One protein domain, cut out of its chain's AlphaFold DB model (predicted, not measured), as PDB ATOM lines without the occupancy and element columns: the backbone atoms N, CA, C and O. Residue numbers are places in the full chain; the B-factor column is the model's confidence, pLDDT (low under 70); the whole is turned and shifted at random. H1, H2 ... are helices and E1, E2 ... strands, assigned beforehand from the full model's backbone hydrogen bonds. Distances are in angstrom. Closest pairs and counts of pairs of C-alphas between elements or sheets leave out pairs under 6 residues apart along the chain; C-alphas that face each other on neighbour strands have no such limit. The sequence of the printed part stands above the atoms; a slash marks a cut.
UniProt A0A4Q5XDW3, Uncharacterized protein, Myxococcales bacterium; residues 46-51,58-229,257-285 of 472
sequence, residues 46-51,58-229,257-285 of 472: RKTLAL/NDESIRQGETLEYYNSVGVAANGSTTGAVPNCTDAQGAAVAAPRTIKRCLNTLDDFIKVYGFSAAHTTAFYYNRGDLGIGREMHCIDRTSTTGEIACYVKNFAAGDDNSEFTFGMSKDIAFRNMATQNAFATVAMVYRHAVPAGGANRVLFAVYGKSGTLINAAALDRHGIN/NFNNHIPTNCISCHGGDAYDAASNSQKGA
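What this domain is: This is residues 46 to 51, 58 to 229 and 257 to 285 of the 472 residues of an uncharacterized protein of Myxococcales bacterium (UniProt A0A4Q5XDW3). Little of the printed part is regular: long loops surround a twisted five-strand sheet, with H3 and H4 over one face and H5 over the other. The 207 residues, under half in named elements, are mixed in class: H1 H2 H3 E1 E2 E3 H4 E4 E5 H5. The antiparallel sheet runs E1 E2 E3 E4 E5. The whole is compact, radius of gyration of the C-alphas 16.8 A, spanning 46 by 45 by 32 A.

How they stand to each other: Start at the meander, antiparallel neighbours in succession: E1, residues 124 to 130, E2, 137 to 145, and E3, 151 to 159. N 126 and O 140 are 3.1 A apart, N 141 and O 155 2.8 A. The antiparallel neighbour of E3 is E4, 188 to 195, with N 154 and O 192 at 2.9 A, and that of E4 is the edge strand E5, 206 to 212, with N 191 and O 209 at 2.8 A. H3, 110 to 117, is on the sheet at a height of 8.9 A; H4, 174 to 182, is on the same face. H5, 264 to 270, is on the opposite face. H1, 60 to 73, only grazes the sheet; its residues 68 to 73 touch H2, 103 to 106, closest at the C-alphas of Tyr 71 and Ile 103, 4.9 A. H1, H3 and H4 have every O i to N i+4 pair within hydrogen-bond range, H5 2 of 3; H2 is too short.

Where its parts are: Find C-alpha 60 at (180.610, 290.443, 242.747); H1 runs 20.0 A from there. E3 runs 26.7 A; H5 ends at C-alpha 270, (178.382, 283.117, 264.127).

The domain as a whole: The C-alpha gaps across the cuts are 13.4 A, 51 to 58, and 10.5 A, 229 to 257. Links H1 to H2 and E3 to H4 are long. Look for pLDDT under 70 in 27 residues, among them 161 to 169.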
ATOM      1  N   ARG A  46     183.508 279.256 251.541       41.69
ATOM      2  CA  ARG A  46     183.606 279.021 250.085       41.69
ATOM      3  C   ARG A  46     182.604 278.034 249.494       41.69
ATOM      4  O   ARG A  46     182.759 277.656 248.335       41.69
ATOM      5  N   LYS A  47     181.607 277.551 250.241       34.97
ATOM      6  CA  LYS A  47     180.784 276.448 249.716       34.97
ATOM      7  C   LYS A  47     179.914 276.849 248.517       34.97
ATOM      8  O   LYS A  47     179.611 275.975 247.713       34.97
ATOM      9  N   THR A  48     179.619 278.134 248.324       39.47
ATOM     10  CA  THR A  48     178.989 278.622 247.085       39.47
ATOM     11  C   THR A  48     179.864 278.451 245.849       39.47
ATOM     12  O   THR A  48     179.352 278.331 244.749       39.47
ATOM     13  N   LEU A  49     181.182 278.345 246.008       42.22
ATOM     14  CA  LEU A  49     182.121 278.449 244.894       42.22
ATOM     15  C   LEU A  49     182.910 277.165 244.626       42.22
ATOM     16  O   LEU A  49     183.551 277.046 243.592       42.22
ATOM     17  N   ALA A  50     182.829 276.158 245.499       43.00
ATOM     18  CA  ALA A  50     183.495 274.872 245.271       43.00
ATOM     19  C   ALA A  50     182.918 274.072 244.081       43.00
ATOM     20  O   ALA A  50     183.544 273.104 243.652       43.00
ATOM     21  N   LEU A  51     181.742 274.456 243.567       45.72
ATOM     22  CA  LEU A  51     181.087 273.827 242.414       45.72
ATOM     23  C   LEU A  51     181.147 274.676 241.134       45.72
ATOM     24  O   LEU A  51     180.870 274.148 240.061       45.72
ATOM     25  N   ASN A  58     184.935 285.100 241.500       61.94
ATOM     26  CA  ASN A  58     185.270 286.497 241.758       61.94
ATOM     27  C   ASN A  58     184.185 287.481 241.284       61.94
ATOM     28  O   ASN A  58     184.390 288.689 241.381       61.94
ATOM     29  N   ASP A  59     183.044 286.993 240.781       72.12
ATOM     30  CA  ASP A  59     181.982 287.863 240.275       72.12
ATOM     31  C   ASP A  59     181.122 288.419 241.422       72.12
ATOM     32  O   ASP A  59     180.279 287.741 242.013       72.12
ATOM     33  N   GLU A  60     181.349 289.693 241.733       73.12
ATOM     34  CA  GLU A  60     180.610 290.443 242.747       73.12
ATOM     35  C   GLU A  60     179.105 290.499 242.462       73.12
ATOM     36  O   GLU A  60     178.293 290.427 243.387       73.12
ATOM     37  N   SER A  61     178.709 290.570 241.189       79.31
ATOM     38  CA  SER A  61     177.297 290.658 240.817       79.31
ATOM     39  C   SER A  61     176.537 289.376 241.162       79.31
ATOM     40  O   SER A  61     175.400 289.447 241.636       79.31
ATOM     41  N   ILE A  62     177.188 288.215 241.021       80.00
ATOM     42  CA  ILE A  62     176.621 286.914 241.394       80.00
ATOM     43  C   ILE A  62     176.398 286.858 242.905       80.00
ATOM     44  O   ILE A  62     175.291 286.561 243.351       80.00
ATOM     45  N   ARG A  63     177.402 287.219 243.709       80.44
ATOM     46  CA  ARG A  63     177.307 287.167 245.180       80.44
ATOM     47  C   ARG A  63     176.267 288.145 245.745       80.44
ATOM     48  O   ARG A  63     175.541 287.822 246.693       80.44
ATOM     49  N   GLN A  64     176.142 289.331 245.150       84.12
ATOM     50  CA  GLN A  64     175.066 290.266 245.488       84.12
ATOM     51  C   GLN A  64     173.691 289.726 245.074       84.12
ATOM     52  O   GLN A  64     172.715 289.927 245.802       84.12
ATOM     53  N   GLY A  65     173.620 289.019 243.941       87.00
ATOM     54  CA  GLY A  65     172.447 288.267 243.502       87.00
ATOM     55  C   GLY A  65     172.023 287.211 244.524       87.00
ATOM     56  O   GLY A  65     170.876 287.220 244.959       87.00
ATOM     57  N   GLU A  66     172.955 286.385 245.003       87.38
ATOM     58  CA  GLU A  66     172.696 285.370 246.036       87.38
ATOM     59  C   GLU A  66     172.174 285.989 247.341       87.38
ATOM     60  O   GLU A  66     171.235 285.477 247.952       87.38
ATOM     61  N   THR A  67     172.735 287.125 247.766       90.25
ATOM     62  CA  THR A  67     172.241 287.828 248.963       90.25
ATOM     63  C   THR A  67     170.816 288.355 248.753       90.25
ATOM     64  O   THR A  67     169.972 288.299 249.653       90.25
ATOM     65  N   LEU A  68     170.507 288.852 247.553       92.88
ATOM     66  CA  LEU A  68     169.155 289.286 247.213       92.88
ATOM     67  C   LEU A  68     168.172 288.107 247.196       92.88
ATOM     68  O   LEU A  68     167.057 288.231 247.709       92.88
ATOM     69  N   GLU A  69     168.571 286.959 246.647       94.12
ATOM     70  CA  GLU A  69     167.784 285.721 246.667       94.12
ATOM     71  C   GLU A  69     167.541 285.222 248.093       94.12
ATOM     72  O   GLU A  69     166.406 284.881 248.450       94.12
ATOM     73  N   TYR A  70     168.553 285.290 248.956       95.00
ATOM     74  CA  TYR A  70     168.411 285.058 250.389       95.00
ATOM     75  C   TYR A  70     167.343 285.977 251.005       95.00
ATOM     76  O   TYR A  70     166.375 285.505 251.607       95.00
ATOM     77  N   TYR A  71     167.431 287.293 250.794       96.62
ATOM     78  CA  TYR A  71     166.445 288.229 251.347       96.62
ATOM     79  C   TYR A  71     165.029 288.047 250.790       96.62
ATOM     80  O   TYR A  71     164.048 288.349 251.482       96.62
ATOM     81  N   ASN A  72     164.905 287.553 249.559       96.69
ATOM     82  CA  ASN A  72     163.626 287.259 248.921       96.69
ATOM     83  C   ASN A  72     163.028 285.914 249.349       96.69
ATOM     84  O   ASN A  72     161.815 285.743 249.252       96.69
ATOM     85  N   SER A  73     163.838 284.972 249.831       96.00
ATOM     86  CA  SER A  73     163.394 283.616 250.175       96.00
ATOM     87  C   SER A  73     163.146 283.420 251.670       96.00
ATOM     88  O   SER A  73     162.234 282.684 252.054       96.00
ATOM     89  N   VAL A  74     163.903 284.097 252.539       96.56
ATOM     90  CA  VAL A  74     163.796 283.891 253.987       96.56
ATOM     91  C   VAL A  74     162.560 284.584 254.554       96.56
ATOM     92  O   VAL A  74     162.483 285.813 254.629       96.56
ATOM     93  N   GLY A  75     161.590 283.777 254.995       96.81
ATOM     94  CA  GLY A  75     160.426 284.243 255.747       96.81
ATOM     95  C   GLY A  75     160.834 284.818 257.099       96.81
ATOM     96  O   GLY A  75     161.760 284.306 257.720       96.81
ATOM     97  N   VAL A  76     160.159 285.870 257.561       96.62
ATOM     98  CA  VAL A  76     160.522 286.599 258.798       96.62
ATOM     99  C   VAL A  76     159.668 286.244 260.014       96.62
ATOM    100  O   VAL A  76     159.981 286.677 261.112       96.62
ATOM    101  N   ALA A  77     158.609 285.448 259.857       95.56
ATOM    102  CA  ALA A  77     157.821 284.999 261.002       95.56
ATOM    103  C   ALA A  77     158.656 284.107 261.946       95.56
ATOM    104  O   ALA A  77     159.605 283.443 261.513       95.56
ATOM    105  N   ALA A  78     158.239 284.009 263.211       94.38
ATOM    106  CA  ALA A  78     158.932 283.233 264.244       94.38
ATOM    107  C   ALA A  78     159.130 281.745 263.893       94.38
ATOM    108  O   ALA A  78     160.063 281.105 264.372       94.38
ATOM    109  N   ASN A  79     158.263 281.173 263.052       94.25
ATOM    110  CA  ASN A  79     158.371 279.793 262.568       94.25
ATOM    111  C   ASN A  79     159.142 279.656 261.241       94.25
ATOM    112  O   ASN A  79     159.219 278.559 260.696       94.25
ATOM    113  N   GLY A  80     159.672 280.750 260.690       94.62
ATOM    114  CA  GLY A  80     160.365 280.767 259.402       94.62
ATOM    115  C   GLY A  80     159.475 280.868 258.166       94.62
ATOM    116  O   GLY A  80     160.001 280.931 257.058       94.62
ATOM    117  N   SER A  81     158.151 280.908 258.324       94.56
ATOM    118  CA  SER A  81     157.221 280.939 257.193       94.56
ATOM    119  C   SER A  81     157.159 282.309 256.512       94.56
ATOM    120  O   SER A  81     157.167 283.351 257.170       94.56
ATOM    121  N   THR A  82     156.996 282.305 255.188       95.06
ATOM    122  CA  THR A  82     156.661 283.495 254.390       95.06
ATOM    123  C   THR A  82     155.166 283.833 254.435       95.06
ATOM    124  O   THR A  82     154.765 284.919 254.030       95.06
ATOM    125  N   THR A  83     154.307 282.942 254.933       94.50
ATOM    126  CA  THR A  83     152.856 283.184 255.051       94.50
ATOM    127  C   THR A  83     152.431 283.560 256.470       94.50
ATOM    128  O   THR A  83     151.367 284.155 256.662       94.50
ATOM    129  N   GLY A  84     153.280 283.263 257.461       89.81
ATOM    130  CA  GLY A  84     153.033 283.545 258.873       89.81
ATOM    131  C   GLY A  84     152.776 285.027 259.141       89.81
ATOM    132  O   GLY A  84     153.245 285.895 258.405       89.81
ATOM    133  N   ALA A  85     151.995 285.322 260.180       88.12
ATOM    134  CA  ALA A  85     151.813 286.691 260.644       88.12
ATOM    135  C   ALA A  85     153.148 287.250 261.155       88.12
ATOM    136  O   ALA A  85     153.894 286.555 261.842       88.12
ATOM    137  N   VAL A  86     153.427 288.507 260.818       91.75
ATOM    138  CA  VAL A  86     154.618 289.229 261.274       91.75
ATOM    139  C   VAL A  86     154.130 290.531 261.891       91.75
ATOM    140  O   VAL A  86     153.565 291.357 261.165       91.75
ATOM    141  N   PRO A  87     154.286 290.715 263.212       87.75
ATOM    142  CA  PRO A  87     153.901 291.954 263.867       87.75
ATOM    143  C   PRO A  87     154.565 293.150 263.188       87.75
ATOM    144  O   PRO A  87     155.761 293.127 262.915       87.75
ATOM    145  N   ASN A  88     153.780 294.191 262.915       87.88
ATOM    146  CA  ASN A  88     154.253 295.458 262.354       87.88
ATOM    147  C   ASN A  88     154.970 295.381 260.992       87.88
ATOM    148  O   ASN A  88     155.569 296.374 260.590       87.88
ATOM    149  N   CYS A  89     154.869 294.268 260.258       93.56
ATOM    150  CA  CYS A  89     155.258 294.243 258.850       93.56
ATOM    151  C   CYS A  89     154.180 294.958 258.024       93.56
ATOM    152  O   CYS A  89     153.149 294.372 257.671       93.56
ATOM    153  N   THR A  90     154.411 296.243 257.765       91.31
ATOM    154  CA  THR A  90     153.494 297.134 257.048       91.31
ATOM    155  C   THR A  90     154.154 297.732 255.810       91.31
ATOM    156  O   THR A  90     155.364 297.925 255.808       91.31
ATOM    157  N   ASP A  91     153.380 298.029 254.768       87.25
ATOM    158  CA  ASP A  91     153.857 298.791 253.613       87.25
ATOM    159  C   ASP A  91     154.074 300.278 253.958       87.25
ATOM    160  O   ASP A  91     153.878 300.713 255.098       87.25
ATOM    161  N   ALA A  92     154.479 301.072 252.962       83.25
ATOM    162  CA  ALA A  92     154.728 302.506 253.123       83.25
ATOM    163  C   ALA A  92     153.478 303.303 253.552       83.25
ATOM    164  O   ALA A  92     153.605 304.418 254.053       83.25
ATOM    165  N   GLN A  93     152.276 302.744 253.375       86.31
ATOM    166  CA  GLN A  93     151.002 303.336 253.784       86.31
ATOM    167  C   GLN A  93     150.545 302.833 255.165       86.31
ATOM    168  O   GLN A  93     149.491 303.241 255.652       86.31
ATOM    169  N   GLY A  94     151.327 301.967 255.816       86.69
ATOM    170  CA  GLY A  94     151.003 301.390 257.117       86.69
ATOM    171  C   GLY A  94     150.034 300.204 257.057       86.69
ATOM    172  O   GLY A  94     149.644 299.703 258.113       86.69
ATOM    173  N   ALA A  95     149.658 299.721 255.867       89.19
ATOM    174  CA  ALA A  95     148.812 298.540 255.727       89.19
ATOM    175  C   ALA A  95     149.637 297.260 255.901       89.19
ATOM    176  O   ALA A  95     150.813 297.211 255.555       89.19
ATOM    177  N   ALA A  96     149.040 296.201 256.452       91.38
ATOM    178  CA  ALA A  96     149.744 294.934 256.650       91.38
ATOM    179  C   ALA A  96     150.228 294.356 255.310       91.38
ATOM    180  O   ALA A  96     149.436 294.163 254.385       91.38
ATOM    181  N   VAL A  97     151.514 294.008 255.218       92.25
ATOM    182  CA  VAL A  97     152.077 293.412 254.001       92.25
ATOM    183  C   VAL A  97     151.472 292.022 253.792       92.25
ATOM    184  O   VAL A  97     151.590 291.136 254.651       92.25
ATOM    185  N   ALA A  98     150.822 291.824 252.641       92.00
ATOM    186  CA  ALA A  98     150.332 290.518 252.205       92.00
ATOM    187  C   ALA A  98     151.497 289.534 252.008       92.00
ATOM    188  O   ALA A  98     152.609 289.948 251.688       92.00
ATOM    189  N   ALA A  99     151.262 288.229 252.153       92.12
ATOM    190  CA  ALA A  99     152.289 287.221 251.872       92.12
ATOM    191  C   ALA A  99     152.816 287.332 250.416       92.12
ATOM    192  O   ALA A  99     152.056 287.743 249.537       92.12
ATOM    193  N   PRO A 100     154.092 286.992 250.139       94.88
ATOM    194  CA  PRO A 100     155.090 286.464 251.073       94.88
ATOM    195  C   PRO A 100     155.720 287.556 251.956       94.88
ATOM    196  O   PRO A 100     156.035 288.646 251.491       94.88
ATOM    197  N   ARG A 101     155.922 287.261 253.239       95.81
ATOM    198  CA  ARG A 101     156.542 288.125 254.249       95.81
ATOM    199  C   ARG A 101     157.988 287.697 254.479       95.81
ATOM    200  O   ARG A 101     158.264 286.795 255.271       95.81
ATOM    201  N   THR A 102     158.885 288.319 253.727       97.25
ATOM    202  CA  THR A 102     160.315 287.991 253.644       97.25
ATOM    203  C   THR A 102     161.163 289.109 254.243       97.25
ATOM    204  O   THR A 102     160.628 290.176 254.561       97.25
ATOM    205  N   ILE A 103     162.480 288.904 254.368       96.94
ATOM    206  CA  ILE A 103     163.402 289.960 254.819       96.94
ATOM    207  C   ILE A 103     163.247 291.196 253.927       96.94
ATOM    208  O   ILE A 103     162.987 292.284 254.435       96.94
ATOM    209  N   LYS A 104     163.287 291.029 252.599       96.62
ATOM    210  CA  LYS A 104     163.201 292.156 251.660       96.62
ATOM    211  C   LYS A 104     161.908 292.968 251.785       96.62
ATOM    212  O   LYS A 104     161.926 294.167 251.530       96.62
ATOM    213  N   ARG A 105     160.786 292.336 252.146       96.19
ATOM    214  CA  ARG A 105     159.473 293.006 252.210       96.19
ATOM    215  C   ARG A 105     159.120 293.547 253.590       96.19
ATOM    216  O   ARG A 105     158.434 294.557 253.660       96.19
ATOM    217  N   CYS A 106     159.547 292.878 254.657       97.12
ATOM    218  CA  CYS A 106     159.194 293.255 256.026       97.12
ATOM    219  C   CYS A 106     160.297 293.997 256.774       97.12
ATOM    220  O   CYS A 106     160.009 294.594 257.800       97.12
ATOM    221  N   LEU A 107     161.545 293.902 256.316       97.00
ATOM    222  CA  LEU A 107     162.730 294.422 256.995       97.00
ATOM    223  C   LEU A 107     163.590 295.226 256.005       97.00
ATOM    224  O   LEU A 107     164.814 295.110 256.017       97.00
ATOM    225  N   ASN A 108     162.955 295.983 255.100       96.19
ATOM    226  CA  ASN A 108     163.645 296.709 254.025       96.19
ATOM    227  C   ASN A 108     164.469 297.894 254.550       96.19
ATOM    228  O   ASN A 108     165.418 298.324 253.892       96.19
ATOM    229  N   THR A 109     164.120 298.412 255.726       97.31
ATOM    230  CA  THR A 109     164.876 299.443 256.437       97.31
ATOM    231  C   THR A 109     165.199 299.020 257.871       97.31
ATOM    232  O   THR A 109     164.564 298.123 258.432       97.31
ATOM    233  N   LEU A 110     166.190 299.671 258.482       97.50
ATOM    234  CA  LEU A 110     166.507 299.496 259.898       97.50
ATOM    235  C   LEU A 110     165.316 299.894 260.782       97.50
ATOM    236  O   LEU A 110     165.052 299.232 261.783       97.50
ATOM    237  N   ASP A 111     164.557 300.916 260.389       96.88
ATOM    238  CA  ASP A 111     163.343 301.328 261.098       96.88
ATOM    239  C   ASP A 111     162.267 300.237 261.053       96.88
ATOM    240  O   ASP A 111     161.642 299.950 262.078       96.88
ATOM    241  N   ASP A 112     162.102 299.556 259.911       96.31
ATOM    242  CA  ASP A 112     161.213 298.393 259.814       96.31
ATOM    243  C   ASP A 112     161.654 297.293 260.788       96.31
ATOM    244  O   ASP A 112     160.829 296.740 261.516       96.31
ATOM    245  N   PHE A 113     162.959 297.012 260.869       97.62
ATOM    246  CA  PHE A 113     163.506 296.042 261.821       97.62
ATOM    247  C   PHE A 113     163.224 296.434 263.278       97.62
ATOM    248  O   PHE A 113     162.690 295.630 264.051       97.62
ATOM    249  N   ILE A 114     163.529 297.680 263.650       97.38
ATOM    250  CA  ILE A 114     163.284 298.242 264.984       97.38
ATOM    251  C   ILE A 114     161.800 298.119 265.353       97.38
ATOM    252  O   ILE A 114     161.468 297.707 266.471       97.38
ATOM    253  N   LYS A 115     160.900 298.416 264.408       95.62
ATOM    254  CA  LYS A 115     159.444 298.368 264.588       95.62
ATOM    255  C   LYS A 115     158.902 296.938 264.692       95.62
ATOM    256  O   LYS A 115     158.080 296.666 265.574       95.62
ATOM    257  N   VAL A 116     159.342 296.024 263.825       95.62
ATOM    258  CA  VAL A 116     158.928 294.606 263.828       95.62
ATOM    259  C   VAL A 116     159.315 293.946 265.150       95.62
ATOM    260  O   VAL A 116     158.474 293.335 265.817       95.62
ATOM    261  N   TYR A 117     160.557 294.145 265.592       96.56
ATOM    262  CA  TYR A 117     161.067 293.498 266.799       96.56
ATOM    263  C   TYR A 117     160.858 294.301 268.085       96.56
ATOM    264  O   TYR A 117     161.067 293.758 269.166       96.56
ATOM    265  N   GLY A 118     160.298 295.512 268.017       95.44
ATOM    266  CA  GLY A 118     159.800 296.241 269.188       95.44
ATOM    267  C   GLY A 118     160.897 296.877 270.041       95.44
ATOM    268  O   GLY A 118     160.771 296.933 271.262       95.44
ATOM    269  N   PHE A 119     161.955 297.385 269.408       96.31
ATOM    270  CA  PHE A 119     163.059 298.084 270.081       96.31
ATOM    271  C   PHE A 119     162.672 299.460 270.659       96.31
ATOM    272  O   PHE A 119     163.505 300.129 271.262       96.31
ATOM    273  N   SER A 120     161.405 299.873 270.539       90.75
ATOM    274  CA  SER A 120     160.846 301.005 271.290       90.75
ATOM    275  C   SER A 120     160.668 300.708 272.785       90.75
ATOM    276  O   SER A 120     160.545 301.635 273.583       90.75
ATOM    277  N   ALA A 121     160.652 299.431 273.178       87.88
ATOM    278  CA  ALA A 121     160.681 299.018 274.575       87.88
ATOM    279  C   ALA A 121     162.105 299.079 275.156       87.88
ATOM    280  O   ALA A 121     163.097 299.163 274.426       87.88
ATOM    281  N   ALA A 122     162.206 298.985 276.486       92.44
ATOM    282  CA  ALA A 122     163.490 298.825 277.161       92.44
ATOM    283  C   ALA A 122     164.227 297.592 276.610       92.44
ATOM    284  O   ALA A 122     163.685 296.486 276.580       92.44
ATOM    285  N   HIS A 123     165.462 297.800 276.173       97.00
ATOM    286  CA  HIS A 123     166.319 296.780 275.587       97.00
ATOM    287  C   HIS A 123     167.749 296.943 276.109       97.00
ATOM    288  O   HIS A 123     168.086 297.943 276.744       97.00
ATOM    289  N   THR A 124     168.583 295.927 275.898       98.12
ATOM    290  CA  THR A 124     169.968 295.956 276.383       98.12
ATOM    291  C   THR A 124     170.852 296.627 275.344       98.12
ATOM    292  O   THR A 124     170.812 296.232 274.178       98.12
ATOM    293  N   THR A 125     171.663 297.594 275.774       98.25
ATOM    294  CA  THR A 125     172.585 298.338 274.907       98.25
ATOM    295  C   THR A 125     173.991 298.356 275.487       98.25
ATOM    296  O   THR A 125     174.139 298.526 276.699       98.25
ATOM    297  N   ALA A 126     175.001 298.209 274.627       98.44
ATOM    298  CA  ALA A 126     176.410 298.365 274.980       98.44
ATOM    299  C   ALA A 126     177.209 299.035 273.849       98.44
ATOM    300  O   ALA A 126     176.883 298.888 272.671       98.44
ATOM    301  N   PHE A 127     178.275 299.731 274.230       98.25
ATOM    302  CA  PHE A 127     179.168 300.515 273.385       98.25
ATOM    303  C   PHE A 127     180.605 300.043 273.604       98.25
ATOM    304  O   PHE A 127     181.065 299.957 274.745       98.25
ATOM    305  N   TYR A 128     181.312 299.720 272.529       97.94
ATOM    306  CA  TYR A 128     182.688 299.234 272.611       97.94
ATOM    307  C   TYR A 128     183.417 299.390 271.282       97.94
ATOM    308  O   TYR A 128     182.798 299.440 270.224       97.94
ATOM    309  N   TYR A 129     184.741 299.429 271.324       96.25
ATOM    310  CA  TYR A 129     185.589 299.211 270.160       96.25
ATOM    311  C   TYR A 129     186.014 297.744 270.139       96.25
ATOM    312  O   TYR A 129     186.606 297.253 271.100       96.25
ATOM    313  N   ASN A 130     185.675 297.023 269.070       93.94
ATOM    314  CA  ASN A 130     185.921 295.590 268.963       93.94
ATOM    315  C   ASN A 130     187.335 295.315 268.450       93.94
ATOM    316  O   ASN A 130     187.531 295.077 267.259       93.94
ATOM    317  N   ARG A 131     188.303 295.411 269.356       92.25
ATOM    318  CA  ARG A 131     189.725 295.265 269.069       92.25
ATOM    319  C   ARG A 131     190.052 293.857 268.544       92.25
ATOM    320  O   ARG A 131     190.527 293.739 267.423       92.25
ATOM    321  N   GLY A 132     189.643 292.812 269.259       88.31
ATOM    322  CA  GLY A 132     189.940 291.409 268.922       88.31
ATOM    323  C   GLY A 132     189.169 290.797 267.745       88.31
ATOM    324  O   GLY A 132     189.018 289.579 267.689       88.31
ATOM    325  N   ASP A 133     188.618 291.620 266.852       87.50
ATOM    326  CA  ASP A 133     187.854 291.201 265.669       87.50
ATOM    327  C   ASP A 133     188.122 292.194 264.527       87.50
ATOM    328  O   ASP A 133     189.228 292.198 263.992       87.50
ATOM    329  N   LEU A 134     187.161 293.068 264.189       86.81
ATOM    330  CA  LEU A 134     187.211 293.982 263.037       86.81
ATOM    331  C   LEU A 134     187.919 295.317 263.328       86.81
ATOM    332  O   LEU A 134     188.156 296.092 262.411       86.81
ATOM    333  N   GLY A 135     188.211 295.647 264.588       89.94
ATOM    334  CA  GLY A 135     188.816 296.935 264.941       89.94
ATOM    335  C   GLY A 135     187.923 298.129 264.601       89.94
ATOM    336  O   GLY A 135     188.364 299.075 263.948       89.94
ATOM    337  N   ILE A 136     186.648 298.066 264.996       90.81
ATOM    338  CA  ILE A 136     185.652 299.126 264.774       90.81
ATOM    339  C   ILE A 136     184.827 299.377 266.031       90.81
ATOM    340  O   ILE A 136     184.626 298.479 266.854       90.81
ATOM    341  N   GLY A 137     184.308 300.595 266.155       94.75
ATOM    342  CA  GLY A 137     183.317 300.954 267.160       94.75
ATOM    343  C   GLY A 137     181.994 300.244 266.888       94.75
ATOM    344  O   GLY A 137     181.582 300.095 265.736       94.75
ATOM    345  N   ARG A 138     181.321 299.810 267.950       97.25
ATOM    346  CA  ARG A 138     180.050 299.093 267.904       97.25
ATOM    347  C   ARG A 138     179.090 299.603 268.967       97.25
ATOM    348  O   ARG A 138     179.446 299.702 270.138       97.25
ATOM    349  N   GLU A 139     177.867 299.882 268.539       98.06
ATOM    350  CA  GLU A 139     176.709 300.139 269.396       98.06
ATOM    351  C   GLU A 139     175.748 298.963 269.214       98.06
ATOM    352  O   GLU A 139     175.095 298.831 268.177       98.06
ATOM    353  N   MET A 140     175.742 298.057 270.189       98.50
ATOM    354  CA  MET A 140     174.953 296.827 270.186       98.50
ATOM    355  C   MET A 140     173.616 297.058 270.876       98.50
ATOM    356  O   MET A 140     173.594 297.588 271.981       98.50
ATOM    357  N   HIS A 141     172.534 296.565 270.282       98.62
ATOM    358  CA  HIS A 141     171.199 296.533 270.867       98.62
ATOM    359  C   HIS A 141     170.638 295.120 270.787       98.62
ATOM    360  O   HIS A 141     170.639 294.523 269.715       98.62
ATOM    361  N   CYS A 142     170.093 294.606 271.886       98.69
ATOM    362  CA  CYS A 142     169.413 293.314 271.910       98.69
ATOM    363  C   CYS A 142     168.128 293.360 272.731       98.69
ATOM    364  O   CYS A 142     168.085 293.944 273.819       98.69
ATOM    365  N   ILE A 143     167.105 292.663 272.244       97.69
ATOM    366  CA  ILE A 143     165.838 292.452 272.936       97.69
ATOM    367  C   ILE A 143     165.483 290.961 272.944       97.69
ATOM    368  O   ILE A 143     165.491 290.285 271.912       97.69
ATOM    369  N   ASP A 144     165.167 290.435 274.129       97.12
ATOM    370  CA  ASP A 144     164.659 289.075 274.301       97.12
ATOM    371  C   ASP A 144     163.133 289.105 274.351       97.12
ATOM    372  O   ASP A 144     162.528 289.595 275.305       97.12
ATOM    373  N   ARG A 145     162.508 288.564 273.308       94.88
ATOM    374  CA  ARG A 145     161.054 288.472 273.162       94.88
ATOM    375  C   ARG A 145     160.574 287.033 273.131       94.88
ATOM    376  O   ARG A 145     159.441 286.771 272.732       94.88
ATOM    377  N   THR A 146     161.380 286.088 273.600       93.38
ATOM    378  CA  THR A 146     161.041 284.659 273.537       93.38
ATOM    379  C   THR A 146     159.741 284.310 274.252       93.38
ATOM    380  O   THR A 146     159.036 283.417 273.798       93.38
ATOM    381  N   SER A 147     159.380 285.032 275.315       92.31
ATOM    382  CA  SER A 147     158.105 284.855 276.020       92.31
ATOM    383  C   SER A 147     156.891 285.423 275.275       92.31
ATOM    384  O   SER A 147     155.769 285.044 275.592       92.31
ATOM    385  N   THR A 148     157.092 286.325 274.305       91.94
ATOM    386  CA  THR A 148     156.006 287.013 273.580       91.94
ATOM    387  C   THR A 148     155.871 286.554 272.134       91.94
ATOM    388  O   THR A 148     154.766 286.257 271.696       91.94
ATOM    389  N   THR A 149     156.976 286.474 271.391       92.75
ATOM    390  CA  THR A 149     156.987 286.076 269.973       92.75
ATOM    391  C   THR A 149     157.812 284.820 269.709       92.75
ATOM    392  O   THR A 149     157.778 284.286 268.605       92.75
ATOM    393  N   GLY A 150     158.537 284.308 270.709       93.75
ATOM    394  CA  GLY A 150     159.474 283.200 270.507       93.75
ATOM    395  C   GLY A 150     160.788 283.633 269.852       93.75
ATOM    396  O   GLY A 150     161.512 282.783 269.339       93.75
ATOM    397  N   GLU A 151     161.113 284.926 269.855       96.25
ATOM    398  CA  GLU A 151     162.273 285.459 269.135       96.25
ATOM    399  C   GLU A 151     163.213 286.251 270.044       96.25
ATOM    400  O   GLU A 151     162.811 286.806 271.064       96.25
ATOM    401  N   ILE A 152     164.480 286.313 269.654       98.00
ATOM    402  CA  ILE A 152     165.471 287.237 270.208       98.00
ATOM    403  C   ILE A 152     166.052 287.991 269.027       98.00
ATOM    404  O   ILE A 152     166.527 287.358 268.086       98.00
ATOM    405  N   ALA A 153     166.031 289.316 269.081       98.00
ATOM    406  CA  ALA A 153     166.560 290.159 268.022       98.00
ATOM    407  C   ALA A 153     167.711 291.003 268.556       98.00
ATOM    408  O   ALA A 153     167.637 291.532 269.666       98.00
ATOM    409  N   CYS A 154     168.752 291.149 267.748       98.69
ATOM    410  CA  CYS A 154     169.847 292.069 267.996       98.69
ATOM    411  C   CYS A 154     170.172 292.849 266.723       98.69
ATOM    412  O   CYS A 154     170.064 292.311 265.621       98.69
ATOM    413  N   TYR A 155     170.613 294.093 266.871       98.50
ATOM    414  CA  TYR A 155     171.288 294.823 265.807       98.50
ATOM    415  C   TYR A 155     172.497 295.571 266.362       98.50
ATOM    416  O   TYR A 155     172.539 295.933 267.536       98.50
ATOM    417  N   VAL A 156     173.493 295.790 265.513       98.12
ATOM    418  CA  VAL A 156     174.725 296.486 265.862       98.12
ATOM    419  C   VAL A 156     175.068 297.509 264.799       98.12
ATOM    420  O   VAL A 156     175.237 297.161 263.630       98.12
ATOM    421  N   LYS A 157     175.162 298.772 265.211       97.50
ATOM    422  CA  LYS A 157     175.687 299.846 264.367       97.50
ATOM    423  C   LYS A 157     177.208 299.805 264.416       97.50
ATOM    424  O   LYS A 157     177.783 299.684 265.499       97.50
ATOM    425  N   ASN A 158     177.842 299.906 263.255       93.75
ATOM    426  CA  ASN A 158     179.289 299.834 263.108       93.75
ATOM    427  C   ASN A 158     179.860 301.201 262.724       93.75
ATOM    428  O   ASN A 158     179.359 301.864 261.812       93.75
ATOM    429  N   PHE A 159     180.932 301.590 263.410       90.44
ATOM    430  CA  PHE A 159     181.603 302.879 263.280       90.44
ATOM    431  C   PHE A 159     183.088 302.636 262.996       90.44
ATOM    432  O   PHE A 159     183.821 302.162 263.862       90.44
ATOM    433  N   ALA A 160     183.528 302.923 261.775       83.56
ATOM    434  CA  ALA A 160     184.923 302.802 261.357       83.56
ATOM    435  C   ALA A 160     185.582 304.186 261.262       83.56
ATOM    436  O   ALA A 160     184.895 305.210 261.297       83.56
ATOM    437  N   ALA A 161     186.908 304.211 261.128       68.62
ATOM    438  CA  ALA A 161     187.639 305.417 260.757       68.62
ATOM    439  C   ALA A 161     187.549 305.638 259.232       68.62
ATOM    440  O   ALA A 161     187.842 304.707 258.483       68.62
ATOM    441  N   GLY A 162     187.133 306.831 258.779       61.84
ATOM    442  CA  GLY A 162     187.072 307.204 257.350       61.84
ATOM    443  C   GLY A 162     185.677 307.590 256.841       61.84
ATOM    444  O   GLY A 162     185.126 306.942 255.961       61.84
ATOM    445  N   ASP A 163     185.055 308.617 257.417       51.16
ATOM    446  CA  ASP A 163     183.686 309.048 257.099       51.16
ATOM    447  C   ASP A 163     183.580 310.276 256.171       51.16
ATOM    448  O   ASP A 163     182.475 310.757 255.904       51.16
ATOM    449  N   ASP A 164     184.705 310.745 255.633       50.06
ATOM    450  CA  ASP A 164     184.847 311.872 254.699       50.06
ATOM    451  C   ASP A 164     184.964 311.439 253.221       50.06
ATOM    452  O   ASP A 164     185.435 312.201 252.379       50.06
ATOM    453  N   ASN A 165     184.507 310.225 252.889       45.94
ATOM    454  CA  ASN A 165     184.785 309.516 251.629       45.94
ATOM    455  C   ASN A 165     186.246 309.053 251.468       45.94
ATOM    456  O   ASN A 165     186.605 308.584 250.387       45.94
ATOM    457  N   SER A 166     187.083 309.140 252.509       45.97
ATOM    458  CA  SER A 166     188.307 308.340 252.561       45.97
ATOM    459  C   SER A 166     187.974 306.867 252.813       45.97
ATOM    460  O   SER A 166     186.924 306.500 253.337       45.97
ATOM    461  N   GLU A 167     188.860 305.993 252.361       53.62
ATOM    462  CA  GLU A 167     188.708 304.546 252.428       53.62
ATOM    463  C   GLU A 167     188.517 304.056 253.886       53.62
ATOM    464  O   GLU A 167     189.346 304.328 254.757       53.62
ATOM    465  N   PHE A 168     187.457 303.281 254.169       60.44
ATOM    466  CA  PHE A 168     187.142 302.756 255.514       60.44
ATOM    467  C   PHE A 168     188.305 301.987 256.118       60.44
ATOM    468  O   PHE A 168     188.543 300.856 255.699       60.44
ATOM    469  N   THR A 169     189.034 302.527 257.090       62.38
ATOM    470  CA  THR A 169     190.195 301.814 257.630       62.38
ATOM    471  C   THR A 169     189.851 301.084 258.924       62.38
ATOM    472  O   THR A 169     189.587 301.691 259.962       62.38
ATOM    473  N   PHE A 170     189.866 299.753 258.855       73.12
ATOM    474  CA  PHE A 170     189.700 298.852 259.995       73.12
ATOM    475  C   PHE A 170     190.967 298.858 260.860       73.12
ATOM    476  O   PHE A 170     192.087 298.869 260.337       73.12
ATOM    477  N   GLY A 171     190.797 298.865 262.185       69.94
ATOM    478  CA  GLY A 171     191.903 298.667 263.121       69.94
ATOM    479  C   GLY A 171     192.727 299.897 263.512       69.94
ATOM    480  O   GLY A 171     193.550 299.783 264.415       69.94
ATOM    481  N   MET A 172     192.534 301.068 262.892       67.50
ATOM    482  CA  MET A 172     193.512 302.166 263.029       67.50
ATOM    483  C   MET A 172     193.261 303.180 264.149       67.50
ATOM    484  O   MET A 172     194.222 303.757 264.652       67.50
ATOM    485  N   SER A 173     192.015 303.448 264.555       80.81
ATOM    486  CA  SER A 173     191.772 304.385 265.663       80.81
ATOM    487  C   SER A 173     190.418 304.179 266.331       80.81
ATOM    488  O   SER A 173     189.363 304.486 265.767       80.81
ATOM    489  N   LYS A 174     190.458 303.738 267.592       88.25
ATOM    490  CA  LYS A 174     189.277 303.698 268.457       88.25
ATOM    491  C   LYS A 174     188.694 305.084 268.713       88.25
ATOM    492  O   LYS A 174     187.480 305.211 268.792       88.25
ATOM    493  N   ASP A 175     189.531 306.119 268.776       86.31
ATOM    494  CA  ASP A 175     189.086 307.481 269.077       86.31
ATOM    495  C   ASP A 175     188.277 308.055 267.914       86.31
ATOM    496  O   ASP A 175     187.250 308.697 268.124       86.31
ATOM    497  N   ILE A 176     188.680 307.777 266.666       84.69
ATOM    498  CA  ILE A 176     187.856 308.106 265.491       84.69
ATOM    499  C   ILE A 176     186.543 307.317 265.533       84.69
ATOM    500  O   ILE A 176     185.475 307.900 265.356       84.69
ATOM    501  N   ALA A 177     186.598 306.014 265.818       88.44
ATOM    502  CA  ALA A 177     185.396 305.190 265.902       88.44
ATOM    503  C   ALA A 177     184.417 305.676 266.989       88.44
ATOM    504  O   ALA A 177     183.211 305.728 266.746       88.44
ATOM    505  N   PHE A 178     184.910 306.081 268.163       91.12
ATOM    506  CA  PHE A 178     184.092 306.648 269.236       91.12
ATOM    507  C   PHE A 178     183.549 308.034 268.885       91.12
ATOM    508  O   PHE A 178     182.376 308.295 269.149       91.12
ATOM    509  N   ARG A 179     184.321 308.894 268.205       88.88
ATOM    510  CA  ARG A 179     183.796 310.161 267.663       88.88
ATOM    511  C   ARG A 179     182.648 309.922 266.680       88.88
ATOM    512  O   ARG A 179     181.599 310.544 266.825       88.88
ATOM    513  N   ASN A 180     182.801 308.973 265.758       88.50
ATOM    514  CA  ASN A 180     181.753 308.607 264.797       88.50
ATOM    515  C   ASN A 180     180.532 307.987 265.489       88.50
ATOM    516  O   ASN A 180     179.393 308.243 265.104       88.50
ATOM    517  N   MET A 181     180.744 307.226 266.562       93.25
ATOM    518  CA  MET A 181     179.669 306.718 267.413       93.25
ATOM    519  C   MET A 181     178.927 307.841 268.152       93.25
ATOM    520  O   MET A 181     177.697 307.828 268.228       93.25
ATOM    521  N   ALA A 182     179.644 308.840 268.675       92.38
ATOM    522  CA  ALA A 182     179.056 310.000 269.343       92.38
ATOM    523  C   ALA A 182     178.208 310.859 268.387       92.38
ATOM    524  O   ALA A 182     177.157 311.354 268.791       92.38
ATOM    525  N   THR A 183     178.606 310.974 267.117       91.81
ATOM    526  CA  THR A 183     177.839 311.671 266.067       91.81
ATOM    527  C   THR A 183     176.819 310.780 265.353       91.81
ATOM    528  O   THR A 183     176.150 311.242 264.430       91.81
ATOM    529  N   GLN A 184     176.667 309.518 265.779       93.81
ATOM    530  CA  GLN A 184     175.774 308.522 265.169       93.81
ATOM    531  C   GLN A 184     176.038 308.287 263.670       93.81
ATOM    532  O   GLN A 184     175.145 307.901 262.916       93.81
ATOM    533  N   ASN A 185     177.284 308.458 263.231       88.88
ATOM    534  CA  ASN A 185     177.707 308.274 261.849       88.88
ATOM    535  C   ASN A 185     178.117 306.817 261.567       88.88
ATOM    536  O   ASN A 185     179.281 306.509 261.312       88.88
ATOM    537  N   ALA A 186     177.158 305.896 261.668       91.12
ATOM    538  CA  ALA A 186     177.387 304.487 261.353       91.12
ATOM    539  C   ALA A 186     177.518 304.277 259.835       91.12
ATOM    540  O   ALA A 186     176.732 304.824 259.059       91.12
ATOM    541  N   PHE A 187     178.463 303.440 259.398       86.00
ATOM    542  CA  PHE A 187     178.607 303.107 257.972       86.00
ATOM    543  C   PHE A 187     177.740 301.911 257.557       86.00
ATOM    544  O   PHE A 187     177.252 301.853 256.428       86.00
ATOM    545  N   ALA A 188     177.519 300.975 258.485       90.25
ATOM    546  CA  ALA A 188     176.672 299.806 258.297       90.25
ATOM    547  C   ALA A 188     176.049 299.355 259.624       90.25
ATOM    548  O   ALA A 188     176.663 299.464 260.688       90.25
ATOM    549  N   THR A 189     174.849 298.781 259.560       95.69
ATOM    550  CA  THR A 189     174.180 298.135 260.695       95.69
ATOM    551  C   THR A 189     173.900 296.678 260.366       95.69
ATOM    552  O   THR A 189     173.244 296.391 259.370       95.69
ATOM    553  N   VAL A 190     174.368 295.757 261.205       96.38
ATOM    554  CA  VAL A 190     174.105 294.317 261.059       96.38
ATOM    555  C   VAL A 190     173.017 293.920 262.039       96.38
ATOM    556  O   VAL A 190     173.083 294.279 263.209       96.38
ATOM    557  N   ALA A 191     172.037 293.155 261.582       98.12
ATOM    558  CA  ALA A 191     170.938 292.656 262.384       98.12
ATOM    559  C   ALA A 191     170.870 291.129 262.335       98.12
ATOM    560  O   ALA A 191     171.194 290.504 261.324       98.12
ATOM    561  N   MET A 192     170.439 290.528 263.440       97.94
ATOM    562  CA  MET A 192     170.314 289.085 263.592       97.94
ATOM    563  C   MET A 192     169.130 288.721 264.480       97.94
ATOM    564  O   MET A 192     168.843 289.404 265.465       97.94
ATOM    565  N   VAL A 193     168.438 287.636 264.134       97.94
ATOM    566  CA  VAL A 193     167.237 287.203 264.863       97.94
ATOM    567  C   VAL A 193     167.269 285.705 265.073       97.94
ATOM    568  O   VAL A 193     167.260 284.948 264.104       97.94
ATOM    569  N   TYR A 194     167.271 285.280 266.333       97.50
ATOM    570  CA  TYR A 194     167.066 283.893 266.723       97.50
ATOM    571  C   TYR A 194     165.574 283.591 266.851       97.50
ATOM    572  O   TYR A 194     164.841 284.329 267.510       97.50
ATOM    573  N   ARG A 195     165.139 282.475 266.267       96.38
ATOM    574  CA  ARG A 195     163.725 282.108 266.142       96.38
ATOM    575  C   ARG A 195     163.455 280.752 266.777       96.38
ATOM    576  O   ARG A 195     163.722 279.707 266.187       96.38
ATOM    577  N   HIS A 196     162.922 280.750 267.995       94.69
ATOM    578  CA  HIS A 196     162.725 279.529 268.779       94.69
ATOM    579  C   HIS A 196     161.711 278.558 268.152       94.69
ATOM    580  O   HIS A 196     161.835 277.347 268.338       94.69
ATOM    581  N   ALA A 197     160.715 279.077 267.424       94.50
ATOM    582  CA  ALA A 197     159.659 278.263 266.823       94.50
ATOM    583  C   ALA A 197     160.085 277.560 265.520       94.50
ATOM    584  O   ALA A 197     159.398 276.637 265.083       94.50
ATOM    585  N   VAL A 198     161.220 277.935 264.916       94.69
ATOM    586  CA  VAL A 198     161.839 277.137 263.845       94.69
ATOM    587  C   VAL A 198     162.316 275.808 264.452       94.69
ATOM    588  O   VAL A 198     162.983 275.840 265.487       94.69
ATOM    589  N   PRO A 199     162.014 274.635 263.862       91.44
ATOM    590  CA  PRO A 199     162.448 273.341 264.394       91.44
ATOM    591  C   PRO A 199     163.968 273.208 264.580       91.44
ATOM    592  O   PRO A 199     164.756 273.958 264.004       91.44
ATOM    593  N   ALA A 200     164.380 272.224 265.383       86.75
ATOM    594  CA  ALA A 200     165.788 271.890 265.586       86.75
ATOM    595  C   ALA A 200     166.486 271.579 264.253       86.75
ATOM    596  O   ALA A 200     165.952 270.819 263.446       86.75
ATOM    597  N   GLY A 201     167.646 272.190 263.999       84.88
ATOM    598  CA  GLY A 201     168.358 272.054 262.718       84.88
ATOM    599  C   GLY A 201     167.628 272.672 261.514       84.88
ATOM    600  O   GLY A 201     168.052 272.486 260.371       84.88
ATOM    601  N   GLY A 202     166.530 273.397 261.750       90.75
ATOM    602  CA  GLY A 202     165.775 274.094 260.720       90.75
ATOM    603  C   GLY A 202     166.583 275.221 260.077       90.75
ATOM    604  O   GLY A 202     167.396 275.887 260.723       90.75
ATOM    605  N   ALA A 203     166.337 275.429 258.786       93.12
ATOM    606  CA  ALA A 203     166.950 276.490 258.002       93.12
ATOM    607  C   ALA A 203     166.682 277.877 258.604       93.12
ATOM    608  O   ALA A 203     165.578 278.184 259.055       93.12
ATOM    609  N   ASN A 204     167.699 278.734 258.551       93.62
ATOM    610  CA  ASN A 204     167.645 280.146 258.905       93.62
ATOM    611  C   ASN A 204     167.157 280.400 260.339       93.62
ATOM    612  O   ASN A 204     166.638 281.473 260.630       93.62
ATOM    613  N   ARG A 205     167.289 279.439 261.262       94.31
ATOM    614  CA  ARG A 205     166.864 279.618 262.663       94.31
ATOM    615  C   ARG A 205     167.449 280.887 263.292       94.31
ATOM    616  O   ARG A 205     166.760 281.552 264.062       94.31
ATOM    617  N   VAL A 206     168.672 281.232 262.896       95.50
ATOM    618  CA  VAL A 206     169.184 282.601 262.958       95.50
ATOM    619  C   VAL A 206     169.092 283.211 261.557       95.50
ATOM    620  O   VAL A 206     169.584 282.623 260.601       95.50
ATOM    621  N   LEU A 207     168.450 284.357 261.384       95.50
ATOM    622  CA  LEU A 207     168.557 285.100 260.121       95.50
ATOM    623  C   LEU A 207     169.473 286.302 260.302       95.50
ATOM    624  O   LEU A 207     169.635 286.773 261.427       95.50
ATOM    625  N   PHE A 208     170.033 286.784 259.198       96.38
ATOM    626  CA  PHE A 208     170.916 287.943 259.160       96.38
ATOM    627  C   PHE A 208     170.368 288.975 258.174       96.38
ATOM    628  O   PHE A 208     169.786 288.617 257.155       96.38
ATOM    629  N   ALA A 209     170.545 290.255 258.472       96.94
ATOM    630  CA  ALA A 209     170.235 291.353 257.565       96.94
ATOM    631  C   ALA A 209     171.257 292.469 257.762       96.94
ATOM    632  O   ALA A 209     171.765 292.648 258.869       96.94
ATOM    633  N   VAL A 210     171.562 293.216 256.705       95.62
ATOM    634  CA  VAL A 210     172.489 294.347 256.793       95.62
ATOM    635  C   VAL A 210     171.909 295.585 256.133       95.62
ATOM    636  O   VAL A 210     171.337 295.524 255.047       95.62
ATOM    637  N   TYR A 211     172.084 296.712 256.811       95.12
ATOM    638  CA  TYR A 211     171.615 298.026 256.409       95.12
ATOM    639  C   TYR A 211     172.803 298.953 256.180       95.12
ATOM    640  O   TYR A 211     173.744 298.965 256.975       95.12
ATOM    641  N   GLY A 212     172.753 299.742 255.111       89.44
ATOM    642  CA  GLY A 212     173.749 300.782 254.854       89.44
ATOM    643  C   GLY A 212     173.559 302.007 255.743       89.44
ATOM    644  O   GLY A 212     172.636 302.073 256.555       89.44
ATOM    645  N   LYS A 213     174.403 303.021 255.536       88.25
ATOM    646  CA  LYS A 213     174.339 304.321 256.229       88.25
ATOM    647  C   LYS A 213     172.964 305.000 256.159       88.25
ATOM    648  O   LYS A 213     172.542 305.634 257.118       88.25
ATOM    649  N   SER A 214     172.243 304.847 255.047       90.00
ATOM    650  CA  SER A 214     170.873 305.356 254.860       90.00
ATOM    651  C   SER A 214     169.805 304.577 255.640       90.00
ATOM    652  O   SER A 214     168.627 304.913 255.560       90.00
ATOM    653  N   GLY A 215     170.178 303.493 256.326       94.19
ATOM    654  CA  GLY A 215     169.248 302.575 256.971       94.19
ATOM    655  C   GLY A 215     168.534 301.631 256.002       94.19
ATOM    656  O   GLY A 215     167.698 300.854 256.446       94.19
ATOM    657  N   THR A 216     168.836 301.649 254.701       96.38
ATOM    658  CA  THR A 216     168.230 300.734 253.718       96.38
ATOM    659  C   THR A 216     168.962 299.399 253.663       96.38
ATOM    660  O   THR A 216     170.187 299.370 253.781       96.38
ATOM    661  N   LEU A 217     168.231 298.308 253.433       95.88
ATOM    662  CA  LEU A 217     168.791 296.967 253.255       95.88
ATOM    663  C   LEU A 217     169.770 296.942 252.069       95.88
ATOM    664  O   LEU A 217     169.426 297.395 250.975       95.88
ATOM    665  N   ILE A 218     170.965 296.394 252.286       91.38
ATOM    666  CA  ILE A 218     172.026 296.261 251.278       91.38
ATOM    667  C   ILE A 218     172.468 294.802 251.139       91.38
ATOM    668  O   ILE A 218     172.381 294.015 252.085       91.38
ATOM    669  N   ASN A 219     172.946 294.449 249.945       85.81
ATOM    670  CA  ASN A 219     173.335 293.077 249.598       85.81
ATOM    671  C   ASN A 219     174.798 292.757 249.940       85.81
ATOM    672  O   ASN A 219     175.201 291.600 249.908       85.81
ATOM    673  N   ALA A 220     175.589 293.770 250.274       82.00
ATOM    674  CA  ALA A 220     176.975 293.611 250.672       82.00
ATOM    675  C   ALA A 220     177.331 294.691 251.689       82.00
ATOM    676  O   ALA A 220     176.902 295.836 251.560       82.00
ATOM    677  N   ALA A 221     178.126 294.324 252.686       79.69
ATOM    678  CA  ALA A 221     178.766 295.272 253.579       79.69
ATOM    679  C   ALA A 221     180.201 294.827 253.812       79.69
ATOM    680  O   ALA A 221     180.450 293.719 254.296       79.69
ATOM    681  N   ALA A 222     181.139 295.711 253.485       75.19
ATOM    682  CA  ALA A 222     182.531 295.547 253.861       75.19
ATOM    683  C   ALA A 222     182.616 295.678 255.384       75.19
ATOM    684  O   ALA A 222     182.655 296.781 255.917       75.19
ATOM    685  N   LEU A 223     182.529 294.550 256.086       76.56
ATOM    686  CA  LEU A 223     182.750 294.485 257.531       76.56
ATOM    687  C   LEU A 223     184.216 294.170 257.846       76.56
ATOM    688  O   LEU A 223     184.626 294.302 258.988       76.56
ATOM    689  N   ASP A 224     185.013 293.818 256.842       70.06
ATOM    690  CA  ASP A 224     186.453 293.642 256.961       70.06
ATOM    691  C   ASP A 224     187.146 293.933 255.616       70.06
ATOM    692  O   ASP A 224     186.480 294.087 254.590       70.06
ATOM    693  N   ARG A 225     188.481 293.996 255.629       61.66
ATOM    694  CA  ARG A 225     189.369 294.148 254.462       61.66
ATOM    695  C   ARG A 225     190.174 292.885 254.128       61.66
ATOM    696  O   ARG A 225     191.103 292.954 253.323       61.66
ATOM    697  N   HIS A 226     189.888 291.744 254.755       47.69
ATOM    698  CA  HIS A 226     190.609 290.510 254.443       47.69
ATOM    699  C   HIS A 226     190.493 290.187 252.952       47.69
ATOM    700  O   HIS A 226     189.396 290.225 252.407       47.69
ATOM    701  N   GLY A 227     191.613 289.888 252.286       41.66
ATOM    702  CA  GLY A 227     191.615 289.618 250.845       41.66
ATOM    703  C   GLY A 227     192.526 290.475 249.980       41.66
ATOM    704  O   GLY A 227     192.711 290.141 248.811       41.66
ATOM    705  N   ILE A 228     193.118 291.537 250.527       41.97
ATOM    706  CA  ILE A 228     194.220 292.229 249.855       41.97
ATOM    707  C   ILE A 228     195.440 291.311 249.955       41.97
ATOM    708  O   ILE A 228     195.952 291.031 251.039       41.97
ATOM    709  N   ASN A 229     195.865 290.760 248.822       37.47
ATOM    710  CA  ASN A 229     197.056 289.927 248.762       37.47
ATOM    711  C   ASN A 229     198.277 290.857 248.799       37.47
ATOM    712  O   ASN A 229     198.735 291.331 247.764       37.47
ATOM    713  N   ASN A 257     186.757 289.828 247.028       42.84
ATOM    714  CA  ASN A 257     186.776 288.380 246.969       42.84
ATOM    715  C   ASN A 257     186.646 287.660 248.311       42.84
ATOM    716  O   ASN A 257     186.636 286.430 248.300       42.84
ATOM    717  N   PHE A 258     186.508 288.350 249.452       51.81
ATOM    718  CA  PHE A 258     186.364 287.630 250.720       51.81
ATOM    719  C   PHE A 258     185.294 288.216 251.641       51.81
ATOM    720  O   PHE A 258     185.452 289.240 252.291       51.81
ATOM    721  N   ASN A 259     184.208 287.449 251.746       60.00
ATOM    722  CA  ASN A 259     183.318 287.420 252.899       60.00
ATOM    723  C   ASN A 259     182.635 288.754 253.264       60.00
ATOM    724  O   ASN A 259     182.468 289.046 254.435       60.00
ATOM    725  N   ASN A 260     182.203 289.547 252.285       68.50
ATOM    726  CA  ASN A 260     181.430 290.795 252.443       68.50
ATOM    727  C   ASN A 260     179.909 290.630 252.188       68.50
ATOM    728  O   ASN A 260     179.152 291.593 252.306       68.50
ATOM    729  N   HIS A 261     179.456 289.414 251.867       78.12
ATOM    730  CA  HIS A 261     178.073 289.093 251.480       78.12
ATOM    731  C   HIS A 261     177.290 288.398 252.588       78.12
ATOM    732  O   HIS A 261     177.870 287.802 253.490       78.12
ATOM    733  N   ILE A 262     175.960 288.441 252.529       84.50
ATOM    734  CA  ILE A 262     175.096 287.884 253.576       84.50
ATOM    735  C   ILE A 262     174.397 286.629 253.049       84.50
ATOM    736  O   ILE A 262     173.867 286.651 251.943       84.50
ATOM    737  N   PRO A 263     174.358 285.529 253.826       83.38
ATOM    738  CA  PRO A 263     174.778 285.407 255.226       83.38
ATOM    739  C   PRO A 263     176.227 284.944 255.438       83.38
ATOM    740  O   PRO A 263     176.635 284.800 256.591       83.38
ATOM    741  N   THR A 264     176.998 284.701 254.373       79.81
ATOM    742  CA  THR A 264     178.351 284.116 254.442       79.81
ATOM    743  C   THR A 264     179.291 284.896 255.366       79.81
ATOM    744  O   THR A 264     179.920 284.290 256.230       79.81
ATOM    745  N   ASN A 265     179.268 286.232 255.294       80.31
ATOM    746  CA  ASN A 265     180.029 287.126 256.167       80.31
ATOM    747  C   ASN A 265     179.790 286.826 257.648       80.31
ATOM    748  O   ASN A 265     180.721 286.621 258.428       80.31
ATOM    749  N   CYS A 266     178.516 286.725 258.022       87.44
ATOM    750  CA  CYS A 266     178.112 286.532 259.404       87.44
ATOM    751  C   CYS A 266     178.456 285.128 259.914       87.44
ATOM    752  O   CYS A 266     178.957 284.992 261.030       87.44
ATOM    753  N   ILE A 267     178.215 284.074 259.129       85.88
ATOM    754  CA  ILE A 267     178.395 282.690 259.605       85.88
ATOM    755  C   ILE A 267     179.860 282.320 259.869       85.88
ATOM    756  O   ILE A 267     180.110 281.421 260.668       85.88
ATOM    757  N   SER A 268     180.829 283.047 259.304       81.88
ATOM    758  CA  SER A 268     182.254 282.875 259.634       81.88
ATOM    759  C   SER A 268     182.537 283.011 261.125       81.88
ATOM    760  O   SER A 268     183.362 282.279 261.671       81.88
ATOM    761  N   CYS A 269     181.833 283.930 261.789       85.25
ATOM    762  CA  CYS A 269     181.975 284.162 263.224       85.25
ATOM    763  C   CYS A 269     180.802 283.554 264.002       85.25
ATOM    764  O   CYS A 269     180.985 282.951 265.052       85.25
ATOM    765  N   HIS A 270     179.583 283.648 263.476       90.25
ATOM    766  CA  HIS A 270     178.382 283.117 264.127       90.25
ATOM    767  C   HIS A 270     178.260 281.585 264.047       90.25
ATOM    768  O   HIS A 270     177.379 281.001 264.682       90.25
ATOM    769  N   GLY A 271     179.167 280.929 263.319       84.44
ATOM    770  CA  GLY A 271     179.274 279.484 263.220       84.44
ATOM    771  C   GLY A 271     178.110 278.844 262.466       84.44
ATOM    772  O   GLY A 271     177.460 279.461 261.624       84.44
ATOM    773  N   GLY A 272     177.848 277.581 262.801       84.88
ATOM    774  CA  GLY A 272     176.878 276.740 262.105       84.88
ATOM    775  C   GLY A 272     177.478 275.928 260.958       84.88
ATOM    776  O   GLY A 272     178.683 275.674 260.902       84.88
ATOM    777  N   ASP A 273     176.602 275.458 260.081       83.88
ATOM    778  CA  ASP A 273     176.951 274.867 258.796       83.88
ATOM    779  C   ASP A 273     177.226 275.976 257.771       83.88
ATOM    780  O   ASP A 273     176.750 277.105 257.903       83.88
ATOM    781  N   ALA A 274     177.966 275.640 256.714       81.56
ATOM    782  CA  ALA A 274     178.140 276.542 255.583       81.56
ATOM    783  C   ALA A 274     176.783 276.922 254.963       81.56
ATOM    784  O   ALA A 274     175.866 276.096 254.911       81.56
ATOM    785  N   TYR A 275     176.693 278.152 254.456       86.00
ATOM    786  CA  TYR A 275     175.540 278.611 253.690       86.00
ATOM    787  C   TYR A 275     175.315 277.726 252.456       86.00
ATOM    788  O   TYR A 275     176.263 277.356 251.759       86.00
ATOM    789  N   ASP A 276     174.054 277.395 252.201       86.06
ATOM    790  CA  ASP A 276     173.597 276.660 251.032       86.06
ATOM    791  C   ASP A 276     172.802 277.604 250.124       86.06
ATOM    792  O   ASP A 276     171.642 277.910 250.407       86.06
ATOM    793  N   ALA A 277     173.430 278.064 249.039       82.69
ATOM    794  CA  ALA A 277     172.801 278.970 248.083       82.69
ATOM    795  C   ALA A 277     171.658 278.320 247.297       82.69
ATOM    796  O   ALA A 277     170.668 278.987 247.019       82.69
ATOM    797  N   ALA A 278     171.717 277.012 247.021       84.44
ATOM    798  CA  ALA A 278     170.645 276.336 246.287       84.44
ATOM    799  C   ALA A 278     169.315 276.368 247.058       84.44
ATOM    800  O   ALA A 278     168.242 276.470 246.462       84.44
ATOM    801  N   SER A 279     169.377 276.294 248.390       87.38
ATOM    802  CA  SER A 279     168.201 276.374 249.263       87.38
ATOM    803  C   SER A 279     168.041 277.721 249.972       87.38
ATOM    804  O   SER A 279     167.112 277.881 250.767       87.38
ATOM    805  N   ASN A 280     168.931 278.678 249.704       89.50
ATOM    806  CA  ASN A 280     169.045 279.955 250.402       89.50
ATOM    807  C   ASN A 280     168.977 279.820 251.936       89.50
ATOM    808  O   ASN A 280     168.208 280.500 252.631       89.50
ATOM    809  N   SER A 281     169.749 278.877 252.488       89.50
ATOM    810  CA  SER A 281     169.654 278.523 253.903       89.50
ATOM    811  C   SER A 281     170.985 278.386 254.629       89.50
ATOM    812  O   SER A 281     171.979 277.914 254.091       89.50
ATOM    813  N   GLN A 282     170.984 278.770 255.905       90.69
ATOM    814  CA  GLN A 282     172.034 278.431 256.869       90.69
ATOM    815  C   GLN A 282     171.442 277.609 258.022       90.69
ATOM    816  O   GLN A 282     170.258 277.757 258.342       90.69
ATOM    817  N   LYS A 283     172.239 276.755 258.670       91.12
ATOM    818  CA  LYS A 283     171.805 275.960 259.831       91.12
ATOM    819  C   LYS A 283     172.807 276.068 260.969       91.12
ATOM    820  O   LYS A 283     174.006 276.115 260.743       91.12
ATOM    821  N   GLY A 284     172.319 276.031 262.206       89.56
ATOM    822  CA  GLY A 284     173.172 275.891 263.390       89.56
ATOM    823  C   GLY A 284     173.989 277.126 263.789       89.56
ATOM    824  O   GLY A 284     174.804 277.001 264.700       89.56
ATOM    825  N   ALA A 285     173.794 278.288 263.152       92.31
ATOM    826  CA  ALA A 285     174.399 279.535 263.622       92.31
ATOM    827  C   ALA A 285     173.895 279.931 265.023       92.31
ATOM    828  O   ALA A 285     172.758 279.636 265.405       92.31
TER     829      ALA A 285